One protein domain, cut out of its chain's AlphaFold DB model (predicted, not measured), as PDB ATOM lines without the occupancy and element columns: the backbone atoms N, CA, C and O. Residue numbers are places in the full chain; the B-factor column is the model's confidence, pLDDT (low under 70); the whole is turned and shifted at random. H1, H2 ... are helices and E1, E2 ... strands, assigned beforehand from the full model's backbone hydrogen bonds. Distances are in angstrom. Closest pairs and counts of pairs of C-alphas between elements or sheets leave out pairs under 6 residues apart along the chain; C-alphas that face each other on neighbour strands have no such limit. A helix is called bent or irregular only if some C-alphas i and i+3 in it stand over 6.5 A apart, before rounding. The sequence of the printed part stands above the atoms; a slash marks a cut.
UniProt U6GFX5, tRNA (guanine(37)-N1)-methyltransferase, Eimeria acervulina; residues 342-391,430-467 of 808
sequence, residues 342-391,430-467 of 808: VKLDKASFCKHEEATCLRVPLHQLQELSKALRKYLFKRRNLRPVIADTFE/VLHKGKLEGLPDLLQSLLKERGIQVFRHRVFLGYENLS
ATOM      1  N   VAL A 342      57.697 -75.476 -34.935       90.81
ATOM      2  CA  VAL A 342      57.802 -74.205 -34.209       90.81
ATOM      3  C   VAL A 342      58.034 -74.478 -32.722       90.81
ATOM      4  O   VAL A 342      57.213 -75.110 -32.051       90.81
ATOM      5  N   LYS A 343      59.168 -73.993 -32.210       88.88
ATOM      6  CA  LYS A 343      59.553 -74.045 -30.794       88.88
ATOM      7  C   LYS A 343      58.929 -72.862 -30.050       88.88
ATOM      8  O   LYS A 343      58.887 -71.753 -30.572       88.88
ATOM      9  N   LEU A 344      58.459 -73.092 -28.823       93.12
ATOM     10  CA  LEU A 344      57.907 -72.035 -27.972       93.12
ATOM     11  C   LEU A 344      59.041 -71.244 -27.304       93.12
ATOM     12  O   LEU A 344      59.539 -71.663 -26.258       93.12
ATOM     13  N   ASP A 345      59.416 -70.097 -27.867       92.69
ATOM     14  CA  ASP A 345      60.224 -69.124 -27.130       92.69
ATOM     15  C   ASP A 345      59.349 -68.329 -26.151       92.69
ATOM     16  O   ASP A 345      58.438 -67.607 -26.553       92.69
ATOM     17  N   LYS A 346      59.651 -68.431 -24.854       91.69
ATOM     18  CA  LYS A 346      58.935 -67.708 -23.798       91.69
ATOM     19  C   LYS A 346      59.368 -66.242 -23.675       91.69
ATOM     20  O   LYS A 346      58.592 -65.459 -23.131       91.69
ATOM     21  N   ALA A 347      60.543 -65.861 -24.187       88.50
ATOM     22  CA  ALA A 347      61.023 -64.480 -24.160       88.50
ATOM     23  C   ALA A 347      60.276 -63.578 -25.160       88.50
ATOM     24  O   ALA A 347      59.992 -62.428 -24.841       88.50
ATOM     25  N   SER A 348      59.860 -64.112 -26.313       88.69
ATOM     26  CA  SER A 348      59.057 -63.407 -27.330       88.69
ATOM     27  C   SER A 348      57.742 -62.792 -26.819       88.69
ATOM     28  O   SER A 348      57.225 -61.851 -27.419       88.69
ATOM     29  N   PHE A 349      57.205 -63.280 -25.694       89.44
ATOM     30  CA  PHE A 349      55.989 -62.751 -25.068       89.44
ATOM     31  C   PHE A 349      56.240 -61.563 -24.127       89.44
ATOM     32  O   PHE A 349      55.276 -60.958 -23.653       89.44
ATOM     33  N   CYS A 350      57.502 -61.247 -23.820       88.06
ATOM     34  CA  CYS A 350      57.870 -60.195 -22.882       88.06
ATOM     35  C   CYS A 350      57.636 -58.807 -23.491       88.06
ATOM     36  O   CYS A 350      58.244 -58.436 -24.493       88.06
ATOM     37  N   LYS A 351      56.775 -58.011 -22.854       86.25
ATOM     38  CA  LYS A 351      56.475 -56.629 -23.253       86.25
ATOM     39  C   LYS A 351      56.303 -55.723 -22.042       86.25
ATOM     40  O   LYS A 351      55.986 -56.187 -20.952       86.25
ATOM     41  N   HIS A 352      56.439 -54.420 -22.249       85.12
ATOM     42  CA  HIS A 352      56.094 -53.420 -21.243       85.12
ATOM     43  C   HIS A 352      54.792 -52.705 -21.632       85.12
ATOM     44  O   HIS A 352      54.673 -52.226 -22.758       85.12
ATOM     45  N   GLU A 353      53.838 -52.594 -20.705       83.00
ATOM     46  CA  GLU A 353      52.624 -51.775 -20.859       83.00
ATOM     47  C   GLU A 353      52.691 -50.572 -19.904       83.00
ATOM     48  O   GLU A 353      52.808 -50.747 -18.692       83.00
ATOM     49  N   GLU A 354      52.612 -49.338 -20.417       81.12
ATOM     50  CA  GLU A 354      52.457 -48.161 -19.550       81.12
ATOM     51  C   GLU A 354      51.076 -48.159 -18.885       81.12
ATOM     52  O   GLU A 354      50.043 -48.266 -19.550       81.12
ATOM     53  N   ALA A 355      51.056 -47.980 -17.565       81.12
ATOM     54  CA  ALA A 355      49.846 -47.865 -16.767       81.12
ATOM     55  C   ALA A 355      49.888 -46.619 -15.872       81.12
ATOM     56  O   ALA A 355      50.948 -46.166 -15.424       81.12
ATOM     57  N   THR A 356      48.713 -46.062 -15.583       82.50
ATOM     58  CA  THR A 356      48.582 -44.903 -14.697       82.50
ATOM     59  C   THR A 356      48.737 -45.365 -13.255       82.50
ATOM     60  O   THR A 356      48.020 -46.255 -12.796       82.50
ATOM     61  N   CYS A 357      49.671 -44.763 -12.527       83.50
ATOM     62  CA  CYS A 357      49.991 -45.134 -11.159       83.50
ATOM     63  C   CYS A 357      49.523 -44.057 -10.170       83.50
ATOM     64  O   CYS A 357      49.765 -42.869 -10.387       83.50
ATOM     65  N   LEU A 358      48.844 -44.457  -9.091       84.50
ATOM     66  CA  LEU A 358      48.352 -43.550  -8.045       84.50
ATOM     67  C   LEU A 358      49.059 -43.845  -6.719       84.50
ATOM     68  O   LEU A 358      48.830 -44.902  -6.125       84.50
ATOM     69  N   ARG A 359      49.879 -42.907  -6.234       83.62
ATOM     70  CA  ARG A 359      50.562 -43.002  -4.933       83.62
ATOM     71  C   ARG A 359      49.596 -42.569  -3.828       83.62
ATOM     72  O   ARG A 359      49.273 -41.389  -3.704       83.62
ATOM     73  N   VAL A 360      49.119 -43.533  -3.039       82.12
ATOM     74  CA  VAL A 360      48.051 -43.351  -2.044       82.12
ATOM     75  C   VAL A 360      48.559 -43.629  -0.619       82.12
ATOM     76  O   VAL A 360      49.181 -44.670  -0.385       82.12
ATOM     77  N   PRO A 361      48.272 -42.752   0.365       81.50
ATOM     78  CA  PRO A 361      48.559 -43.019   1.775       81.50
ATOM     79  C   PRO A 361      47.799 -44.244   2.306       81.50
ATOM     80  O   PRO A 361      46.596 -44.377   2.074       81.50
ATOM     81  N   LEU A 362      48.466 -45.090   3.102       80.00
ATOM     82  CA  LEU A 362      47.894 -46.331   3.658       80.00
ATOM     83  C   LEU A 362      46.520 -46.154   4.331       80.00
ATOM     84  O   LEU A 362      45.663 -47.027   4.208       80.00
ATOM     85  N   HIS A 363      46.276 -45.023   5.002       79.94
ATOM     86  CA  HIS A 363      45.005 -44.756   5.684       79.94
ATOM     87  C   HIS A 363      43.810 -44.556   4.729       79.94
ATOM     88  O   HIS A 363      42.673 -44.739   5.149       79.94
ATOM     89  N   GLN A 364      44.046 -44.234   3.449       78.38
ATOM     90  CA  GLN A 364      42.998 -44.091   2.422       78.38
ATOM     91  C   GLN A 364      42.912 -45.307   1.480       78.38
ATOM     92  O   GLN A 364      41.974 -45.413   0.687       78.38
ATOM     93  N   LEU A 365      43.863 -46.248   1.574       79.06
ATOM     94  CA  LEU A 365      43.993 -47.406   0.681       79.06
ATOM     95  C   LEU A 365      42.692 -48.223   0.574       79.06
ATOM     96  O   LEU A 365      42.300 -48.618  -0.523       79.06
ATOM     97  N   GLN A 366      41.999 -48.472   1.689       80.19
ATOM     98  CA  GLN A 366      40.771 -49.278   1.679       80.19
ATOM     99  C   GLN A 366      39.624 -48.586   0.928       80.19
ATOM    100  O   GLN A 366      39.004 -49.205   0.062       80.19
ATOM    101  N   GLU A 367      39.375 -47.307   1.206       81.62
ATOM    102  CA  GLU A 367      38.318 -46.519   0.561       81.62
ATOM    103  C   GLU A 367      38.571 -46.385  -0.947       81.62
ATOM    104  O   GLU A 367      37.716 -46.727  -1.769       81.62
ATOM    105  N   LEU A 368      39.794 -45.994  -1.320       78.31
ATOM    106  CA  LEU A 368      40.181 -45.807  -2.715       78.31
ATOM    107  C   LEU A 368      40.236 -47.134  -3.478       78.31
ATOM    108  O   LEU A 368      39.760 -47.186  -4.606       78.31
ATOM    109  N   SER A 369      40.687 -48.242  -2.874       80.94
ATOM    110  CA  SER A 369      40.637 -49.566  -3.531       80.94
ATOM    111  C   SER A 369      39.205 -50.041  -3.807       80.94
ATOM    112  O   SER A 369      38.970 -50.764  -4.780       80.94
ATOM    113  N   LYS A 370      38.231 -49.635  -2.977       82.06
ATOM    114  CA  LYS A 370      36.806 -49.926  -3.177       82.06
ATOM    115  C   LYS A 370      36.240 -49.102  -4.337       82.06
ATOM    116  O   LYS A 370      35.584 -49.682  -5.201       82.06
ATOM    117  N   ALA A 371      36.542 -47.804  -4.397       79.19
ATOM    118  CA  ALA A 371      36.128 -46.917  -5.490       79.19
ATOM    119  C   ALA A 371      36.792 -47.282  -6.836       79.19
ATOM    120  O   ALA A 371      36.125 -47.397  -7.864       79.19
ATOM    121  N   LEU A 372      38.101 -47.545  -6.825       77.81
ATOM    122  CA  LEU A 372      38.910 -47.852  -8.009       77.81
ATOM    123  C   LEU A 372      38.733 -49.284  -8.533       77.81
ATOM    124  O   LEU A 372      39.226 -49.586  -9.617       77.81
ATOM    125  N   ARG A 373      38.024 -50.172  -7.820       82.25
ATOM    126  CA  ARG A 373      37.928 -51.623  -8.099       82.25
ATOM    127  C   ARG A 373      37.591 -51.986  -9.553       82.25
ATOM    128  O   ARG A 373      37.996 -53.051 -10.026       82.25
ATOM    129  N   LYS A 374      36.858 -51.132 -10.276       81.94
ATOM    130  CA  LYS A 374      36.578 -51.312 -11.713       81.94
ATOM    131  C   LYS A 374      37.807 -51.010 -12.591       81.94
ATOM    132  O   LYS A 374      38.124 -51.839 -13.438       81.94
ATOM    133  N   TYR A 375      38.528 -49.927 -12.301       80.12
ATOM    134  CA  TYR A 375      39.646 -49.357 -13.074       80.12
ATOM    135  C   TYR A 375      41.034 -49.953 -12.764       80.12
ATOM    136  O   TYR A 375      41.964 -49.765 -13.546       80.12
ATOM    137  N   LEU A 376      41.193 -50.675 -11.645       83.25
ATOM    138  CA  LEU A 376      42.444 -51.376 -11.307       83.25
ATOM    139  C   LEU A 376      42.950 -52.242 -12.474       83.25
ATOM    140  O   LEU A 376      42.177 -53.011 -13.054       83.25
ATOM    141  N   PHE A 377      44.249 -52.154 -12.762       82.62
ATOM    142  CA  PHE A 377      44.921 -52.913 -13.817       82.62
ATOM    143  C   PHE A 377      44.915 -54.415 -13.492       82.62
ATOM    144  O   PHE A 377      45.446 -54.849 -12.469       82.62
ATOM    145  N   LYS A 378      44.273 -55.221 -14.345       82.56
ATOM    146  CA  LYS A 378      44.028 -56.655 -14.115       82.56
ATOM    147  C   LYS A 378      44.754 -57.496 -15.162       82.56
ATOM    148  O   LYS A 378      44.263 -57.679 -16.271       82.56
ATOM    149  N   ARG A 379      45.902 -58.050 -14.773       85.06
ATOM    150  CA  ARG A 379      46.660 -59.067 -15.518       85.06
ATOM    151  C   ARG A 379      46.829 -60.317 -14.652       85.06
ATOM    152  O   ARG A 379      46.731 -60.233 -13.426       85.06
ATOM    153  N   ARG A 380      47.061 -61.488 -15.260       82.94
ATOM    154  CA  ARG A 380      47.311 -62.716 -14.481       82.94
ATOM    155  C   ARG A 380      48.629 -62.570 -13.720       82.94
ATOM    156  O   ARG A 380      49.562 -61.949 -14.220       82.94
ATOM    157  N   ASN A 381      48.700 -63.140 -12.520       82.31
ATOM    158  CA  ASN A 381      49.901 -63.170 -11.673       82.31
ATOM    159  C   ASN A 381      50.498 -61.795 -11.282       82.31
ATOM    160  O   ASN A 381      51.571 -61.748 -10.689       82.31
ATOM    161  N   LEU A 382      49.788 -60.688 -11.530       83.38
ATOM    162  CA  LEU A 382      50.187 -59.329 -11.147       83.38
ATOM    163  C   LEU A 382      49.258 -58.755 -10.077       83.38
ATOM    164  O   LEU A 382      48.059 -59.038 -10.045       83.38
ATOM    165  N   ARG A 383      49.822 -57.936  -9.185       81.19
ATOM    166  CA  ARG A 383      49.080 -57.270  -8.110       81.19
ATOM    167  C   ARG A 383      48.743 -55.836  -8.541       81.19
ATOM    168  O   ARG A 383      49.664 -55.097  -8.870       81.19
ATOM    169  N   PRO A 384      47.470 -55.399  -8.485       80.06
ATOM    170  CA  PRO A 384      47.088 -54.017  -8.802       80.06
ATOM    171  C   PRO A 384      47.471 -53.009  -7.706       80.06
ATOM    172  O   PRO A 384      47.240 -51.813  -7.870       80.06
ATOM    173  N   VAL A 385      48.005 -53.487  -6.578       80.75
ATOM    174  CA  VAL A 385      48.562 -52.680  -5.489       80.75
ATOM    175  C   VAL A 385      49.966 -53.198  -5.208       80.75
ATOM    176  O   VAL A 385      50.140 -54.397  -4.959       80.75
ATOM    177  N   ILE A 386      50.941 -52.298  -5.231       77.38
ATOM    178  CA  ILE A 386      52.345 -52.568  -4.912       77.38
ATOM    179  C   ILE A 386      52.804 -51.677  -3.751       77.38
ATOM    180  O   ILE A 386      52.192 -50.646  -3.448       77.38
ATOM    181  N   ALA A 387      53.865 -52.104  -3.065       73.62
ATOM    182  CA  ALA A 387      54.560 -51.243  -2.116       73.62
ATOM    183  C   ALA A 387      55.269 -50.121  -2.883       73.62
ATOM    184  O   ALA A 387      55.751 -50.339  -3.994       73.62
ATOM    185  N   ASP A 388      55.313 -48.931  -2.298       70.69
ATOM    186  CA  ASP A 388      55.995 -47.787  -2.886       70.69
ATOM    187  C   ASP A 388      57.510 -47.904  -2.660       70.69
ATOM    188  O   ASP A 388      57.998 -47.738  -1.542       70.69
ATOM    189  N   THR A 389      58.252 -48.253  -3.711       62.78
ATOM    190  CA  THR A 389      59.715 -48.404  -3.672       62.78
ATOM    191  C   THR A 389      60.462 -47.075  -3.807       62.78
ATOM    192  O   THR A 389      61.671 -47.040  -3.591       62.78
ATOM    193  N   PHE A 390      59.772 -45.970  -4.114       56.12
ATOM    194  CA  PHE A 390      60.406 -44.690  -4.455       56.12
ATOM    195  C   PHE A 390      61.064 -43.980  -3.257       56.12
ATOM    196  O   PHE A 390      61.889 -43.091  -3.442       56.12
ATOM    197  N   GLU A 391      60.726 -44.372  -2.023       49.00
ATOM    198  CA  GLU A 391      61.401 -43.885  -0.807       49.00
ATOM    199  C   GLU A 391      62.696 -44.658  -0.477       49.00
ATOM    200  O   GLU A 391      63.457 -44.206   0.376       49.00
ATOM    201  N   VAL A 430      61.772 -44.711 -14.027       42.00
ATOM    202  CA  VAL A 430      61.516 -43.290 -13.767       42.00
ATOM    203  C   VAL A 430      60.008 -43.013 -13.786       42.00
ATOM    204  O   VAL A 430      59.385 -42.918 -14.844       42.00
ATOM    205  N   LEU A 431      59.418 -42.842 -12.600       48.12
ATOM    206  CA  LEU A 431      58.016 -42.454 -12.413       48.12
ATOM    207  C   LEU A 431      57.772 -41.011 -12.889       48.12
ATOM    208  O   LEU A 431      57.742 -40.055 -12.111       48.12
ATOM    209  N   HIS A 432      57.581 -40.840 -14.197       52.50
ATOM    210  CA  HIS A 432      57.215 -39.556 -14.788       52.50
ATOM    211  C   HIS A 432      55.835 -39.091 -14.294       52.50
ATOM    212  O   HIS A 432      54.898 -39.882 -14.148       52.50
ATOM    213  N   LYS A 433      55.704 -37.782 -14.049       55.75
ATOM    214  CA  LYS A 433      54.493 -37.148 -13.505       55.75
ATOM    215  C   LYS A 433      53.321 -37.312 -14.481       55.75
ATOM    216  O   LYS A 433      53.334 -36.759 -15.579       55.75
ATOM    217  N   GLY A 434      52.332 -38.106 -14.086       59.25
ATOM    218  CA  GLY A 434      51.256 -38.564 -14.960       59.25
ATOM    219  C   GLY A 434      50.125 -37.548 -15.097       59.25
ATOM    220  O   GLY A 434      49.815 -36.801 -14.170       59.25
ATOM    221  N   LYS A 435      49.464 -37.558 -16.257       60.91
ATOM    222  CA  LYS A 435      48.171 -36.892 -16.446       60.91
ATOM    223  C   LYS A 435      47.015 -37.806 -16.016       60.91
ATOM    224  O   LYS A 435      47.141 -39.025 -16.034       60.91
ATOM    225  N   LEU A 436      45.873 -37.198 -15.695       62.97
ATOM    226  CA  LEU A 436      44.623 -37.865 -15.293       62.97
ATOM    227  C   LEU A 436      43.723 -38.309 -16.471       62.97
ATOM    228  O   LEU A 436      42.604 -38.771 -16.253       62.97
ATOM    229  N   GLU A 437      44.200 -38.150 -17.707       59.22
ATOM    230  CA  GLU A 437      43.481 -38.488 -18.942       59.22
ATOM    231  C   GLU A 437      43.093 -39.986 -18.956       59.22
ATOM    232  O   GLU A 437      43.924 -40.852 -18.687       59.22
ATOM    233  N   GLY A 438      41.820 -40.290 -19.241       61.19
ATOM    234  CA  GLY A 438      41.273 -41.659 -19.234       61.19
ATOM    235  C   GLY A 438      40.577 -42.105 -17.936       61.19
ATOM    236  O   GLY A 438      40.141 -43.252 -17.849       61.19
ATOM    237  N   LEU A 439      40.433 -41.229 -16.933       65.44
ATOM    238  CA  LEU A 439      39.616 -41.478 -15.731       65.44
ATOM    239  C   LEU A 439      38.357 -40.584 -15.707       65.44
ATOM    240  O   LEU A 439      38.442 -39.432 -16.133       65.44
ATOM    241  N   PRO A 440      37.204 -41.050 -15.173       72.88
ATOM    242  CA  PRO A 440      35.981 -40.239 -15.089       72.88
ATOM    243  C   PRO A 440      36.174 -38.949 -14.282       72.88
ATOM    244  O   PRO A 440      36.860 -38.965 -13.260       72.88
ATOM    245  N   ASP A 441      35.520 -37.852 -14.664       76.12
ATOM    246  CA  ASP A 441      35.769 -36.519 -14.083       76.12
ATOM    247  C   ASP A 441      35.493 -36.430 -12.577       76.12
ATOM    248  O   ASP A 441      36.235 -35.774 -11.842       76.12
ATOM    249  N   LEU A 442      34.489 -37.164 -12.083       70.25
ATOM    250  CA  LEU A 442      34.226 -37.324 -10.649       70.25
ATOM    251  C   LEU A 442      35.434 -37.940  -9.919       70.25
ATOM    252  O   LEU A 442      35.818 -37.485  -8.843       70.25
ATOM    253  N   LEU A 443      36.068 -38.948 -10.523       70.31
ATOM    254  CA  LEU A 443      37.255 -39.598  -9.972       70.31
ATOM    255  C   LEU A 443      38.484 -38.688 -10.085       70.31
ATOM    256  O   LEU A 443      39.231 -38.569  -9.119       70.31
ATOM    257  N   GLN A 444      38.670 -37.987 -11.210       75.06
ATOM    258  CA  GLN A 444      39.723 -36.971 -11.333       75.06
ATOM    259  C   GLN A 444      39.591 -35.872 -10.270       75.06
ATOM    260  O   GLN A 444      40.599 -35.397  -9.749       75.06
ATOM    261  N   SER A 445      38.360 -35.466  -9.949       76.62
ATOM    262  CA  SER A 445      38.068 -34.444  -8.940       76.62
ATOM    263  C   SER A 445      38.402 -34.942  -7.534       76.62
ATOM    264  O   SER A 445      39.165 -34.281  -6.837       76.62
ATOM    265  N   LEU A 446      37.957 -36.150  -7.164       73.44
ATOM    266  CA  LEU A 446      38.299 -36.787  -5.883       73.44
ATOM    267  C   LEU A 446      39.816 -36.994  -5.703       73.44
ATOM    268  O   LEU A 446      40.341 -36.821  -4.603       73.44
ATOM    269  N   LEU A 447      40.538 -37.346  -6.774       77.25
ATOM    270  CA  LEU A 447      41.999 -37.502  -6.738       77.25
ATOM    271  C   LEU A 447      42.718 -36.160  -6.508       77.25
ATOM    272  O   LEU A 447      43.683 -36.116  -5.743       77.25
ATOM    273  N   LYS A 448      42.227 -35.068  -7.116       79.06
ATOM    274  CA  LYS A 448      42.729 -33.697  -6.894       79.06
ATOM    275  C   LYS A 448      42.418 -33.207  -5.475       79.06
ATOM    276  O   LYS A 448      43.327 -32.749  -4.790       79.06
ATOM    277  N   GLU A 449      41.170 -33.348  -5.027       79.50
ATOM    278  CA  GLU A 449      40.692 -32.938  -3.697       79.50
ATOM    279  C   GLU A 449      41.511 -33.581  -2.569       79.50
ATOM    280  O   GLU A 449      41.905 -32.909  -1.619       79.50
ATOM    281  N   ARG A 450      41.828 -34.875  -2.697       76.69
ATOM    282  CA  ARG A 450      42.592 -35.627  -1.689       76.69
ATOM    283  C   ARG A 450      44.113 -35.588  -1.880       76.69
ATOM    284  O   ARG A 450      44.824 -36.305  -1.177       76.69
ATOM    285  N   GLY A 451      44.621 -34.769  -2.805       76.94
ATOM    286  CA  GLY A 451      46.058 -34.560  -3.019       76.94
ATOM    287  C   GLY A 451      46.828 -35.801  -3.491       76.94
ATOM    288  O   GLY A 451      48.022 -35.928  -3.215       76.94
ATOM    289  N   ILE A 452      46.158 -36.738  -4.167       81.75
ATOM    290  CA  ILE A 452      46.739 -38.027  -4.562       81.75
ATOM    291  C   ILE A 452      47.652 -37.831  -5.775       81.75
ATOM    292  O   ILE A 452      47.247 -37.283  -6.800       81.75
ATOM    293  N   GLN A 453      48.900 -38.286  -5.661       77.31
ATOM    294  CA  GLN A 453      49.909 -38.082  -6.699       77.31
ATOM    295  C   GLN A 453      49.749 -39.109  -7.827       77.31
ATOM    296  O   GLN A 453      49.546 -40.300  -7.576       77.31
ATOM    297  N   VAL A 454      49.860 -38.629  -9.067       79.50
ATOM    298  CA  VAL A 454      49.666 -39.410 -10.296       79.50
ATOM    299  C   VAL A 454      50.986 -39.512 -11.050       79.50
ATOM    300  O   VAL A 454      51.648 -38.506 -11.312       79.50
ATOM    301  N   PHE A 455      51.341 -40.730 -11.440       78.31
ATOM    302  CA  PHE A 455      52.556 -41.072 -12.171       78.31
ATOM    303  C   PHE A 455      52.229 -42.005 -13.345       78.31
ATOM    304  O   PHE A 455      51.113 -42.519 -13.446       78.31
ATOM    305  N   ARG A 456      53.204 -42.268 -14.217       77.88
ATOM    306  CA  ARG A 456      53.211 -43.480 -15.048       77.88
ATOM    307  C   ARG A 456      54.190 -44.498 -14.476       77.88
ATOM    308  O   ARG A 456      55.257 -44.124 -14.004       77.88
ATOM    309  N   HIS A 457      53.807 -45.767 -14.531       77.75
ATOM    310  CA  HIS A 457      54.642 -46.926 -14.215       77.75
ATOM    311  C   HIS A 457      54.487 -47.929 -15.361       77.75
ATOM    312  O   HIS A 457      53.392 -48.085 -15.907       77.75
ATOM    313  N   ARG A 458      55.579 -48.565 -15.775       80.62
ATOM    314  CA  ARG A 458      55.675 -49.338 -17.007       80.62
ATOM    315  C   ARG A 458      55.764 -50.823 -16.637       80.62
ATOM    316  O   ARG A 458      56.789 -51.389 -16.283       80.62
ATOM    317  N   VAL A 459      54.611 -51.478 -16.680       83.94
ATOM    318  CA  VAL A 459      54.443 -52.835 -16.163       83.94
ATOM    319  C   VAL A 459      55.073 -53.833 -17.128       83.94
ATOM    320  O   VAL A 459      54.586 -54.010 -18.246       83.94
ATOM    321  N   PHE A 460      56.132 -54.514 -16.688       84.50
ATOM    322  CA  PHE A 460      56.653 -55.688 -17.383       84.50
ATOM    323  C   PHE A 460      55.613 -56.817 -17.342       84.50
ATOM    324  O   PHE A 460      55.168 -57.230 -16.268       84.50
ATOM    325  N   LEU A 461      55.231 -57.308 -18.519       88.00
ATOM    326  CA  LEU A 461      54.378 -58.470 -18.719       88.00
ATOM    327  C   LEU A 461      55.191 -59.554 -19.420       88.00
ATOM    328  O   LEU A 461      55.492 -59.427 -20.608       88.00
ATOM    329  N   GLY A 462      55.519 -60.618 -18.697       90.25
ATOM    330  CA  GLY A 462      56.105 -61.824 -19.266       90.25
ATOM    331  C   GLY A 462      55.044 -62.837 -19.691       90.25
ATOM    332  O   GLY A 462      53.830 -62.643 -19.529       90.25
ATOM    333  N   TYR A 463      55.516 -63.971 -20.207       93.12
ATOM    334  CA  TYR A 463      54.689 -65.103 -20.622       93.12
ATOM    335  C   TYR A 463      53.644 -65.482 -19.559       93.12
ATOM    336  O   TYR A 463      52.463 -65.634 -19.869       93.12
ATOM    337  N   GLU A 464      54.040 -65.593 -18.293       90.88
ATOM    338  CA  GLU A 464      53.210 -65.932 -17.130       90.88
ATOM    339  C   GLU A 464      52.030 -64.981 -16.859       90.88
ATOM    340  O   GLU A 464      51.084 -65.387 -16.177       90.88
ATOM    341  N   ASN A 465      52.028 -63.760 -17.401       90.94
ATOM    342  CA  ASN A 465      50.928 -62.804 -17.224       90.94
ATOM    343  C   ASN A 465      49.804 -62.961 -18.264       90.94
ATOM    344  O   ASN A 465      48.696 -62.454 -18.056       90.94
ATOM    345  N   LEU A 466      50.073 -63.692 -19.348       90.94
ATOM    346  CA  LEU A 466      49.147 -63.941 -20.452       90.94
ATOM    347  C   LEU A 466      48.265 -65.177 -20.214       90.94
ATOM    348  O   LEU A 466      48.675 -66.171 -19.602       90.94
ATOM    349  N   SER A 467      47.044 -65.143 -20.741       91.25
ATOM    350  CA  SER A 467      46.168 -66.312 -20.864       91.25
ATOM    351  C   SER A 467      46.619 -67.276 -21.969       91.25
ATOM    352  O   SER A 467      47.462 -66.949 -22.798       91.25
TER     353      SER A 467
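What this domain is: This is residues 342 to 391 and 430 to 467 of the 808 residues of the protein "tRNA (guanine(37)-N1)-methyltransferase" of Eimeria acervulina (UniProt U6GFX5). A long two-stranded ribbon of E1 and E3, side by side and antiparallel, runs through the middle of this model, with two short helices, H1 and H2, at the end where E1 finishes and E3 starts. The short strand E2 and the long link before it pass along one side of the ribbon, and the first printed residues, 342 to 350, run on beyond the ribbon's other end as a tail that adds to the length. The printed part has 88 residues, with two named helices and three named strands in the order E1, H1, E2, H2, E3; the class is mixed, helices and strands, and under half of the residues, 43 of 88, are in named elements. The whole is loose, with a radius of gyration of the C-alphas of 15.2 A, and the C-alphas span 54 by 26 by 25 A.

Where its parts are: Strand E1, residues 351 to 361, starts with C-alpha 351 at (56.475, -56.629, -23.253), is 29.6 A long and bends by 54 degrees at residue 354. Helix H1, residues 362 to 372, is 14.8 A long and irregular: C-alphas 363 and 366 are 7.4 A apart. Strand E2, residues 385 to 387, has C-alpha 385 at (48.562, -52.680, -5.489). Helix H2, residues 441 to 449, is 12.0 A long. Strand E3, residues 453 to 461, is 24.1 A long and ends with C-alpha 461 at (54.378, -58.470, -18.719).

How they stand to each other: E1 and E3 are antiparallel neighbours, with an angle of 145 degrees between their directions. The C-alphas of Glu 354 and Arg 458 face each other at 4.3 A. N 353 and O 459 are within hydrogen-bond range at 2.9 A, and so are N 455 and O 357 at 2.9 A. E2 pairs with no named strand; it is near E1, with 7 pairs of C-alphas within 10 A, and apart from E3. H1 is near H2, with 5 pairs of C-alphas within 10 A, and apart from E3. The closest C-alphas of H2 and E3 are those of Leu 447 and Gln 453, 7.9 A apart. H2 is apart from E1. In H2 every O i to N i+4 pair is within hydrogen-bond range; in H1 5 of 7 are.

The domain as a whole: The two C-alphas farthest apart, those of Val 342 and Glu 449, are 54.1 A apart. Residues 392 to 429 are not printed, and C-alphas 391 and 430 are 13.0 A apart across this cut, which lies in the link from E2 to H2. Of the links that are printed whole, E1 to H1 and H2 to E3 are tight, and H1 to E2, residues 373 to 384, is long. The mean pLDDT of the printed part is 78.3; it is under 70 at residues 389 to 391 and 430 to 439.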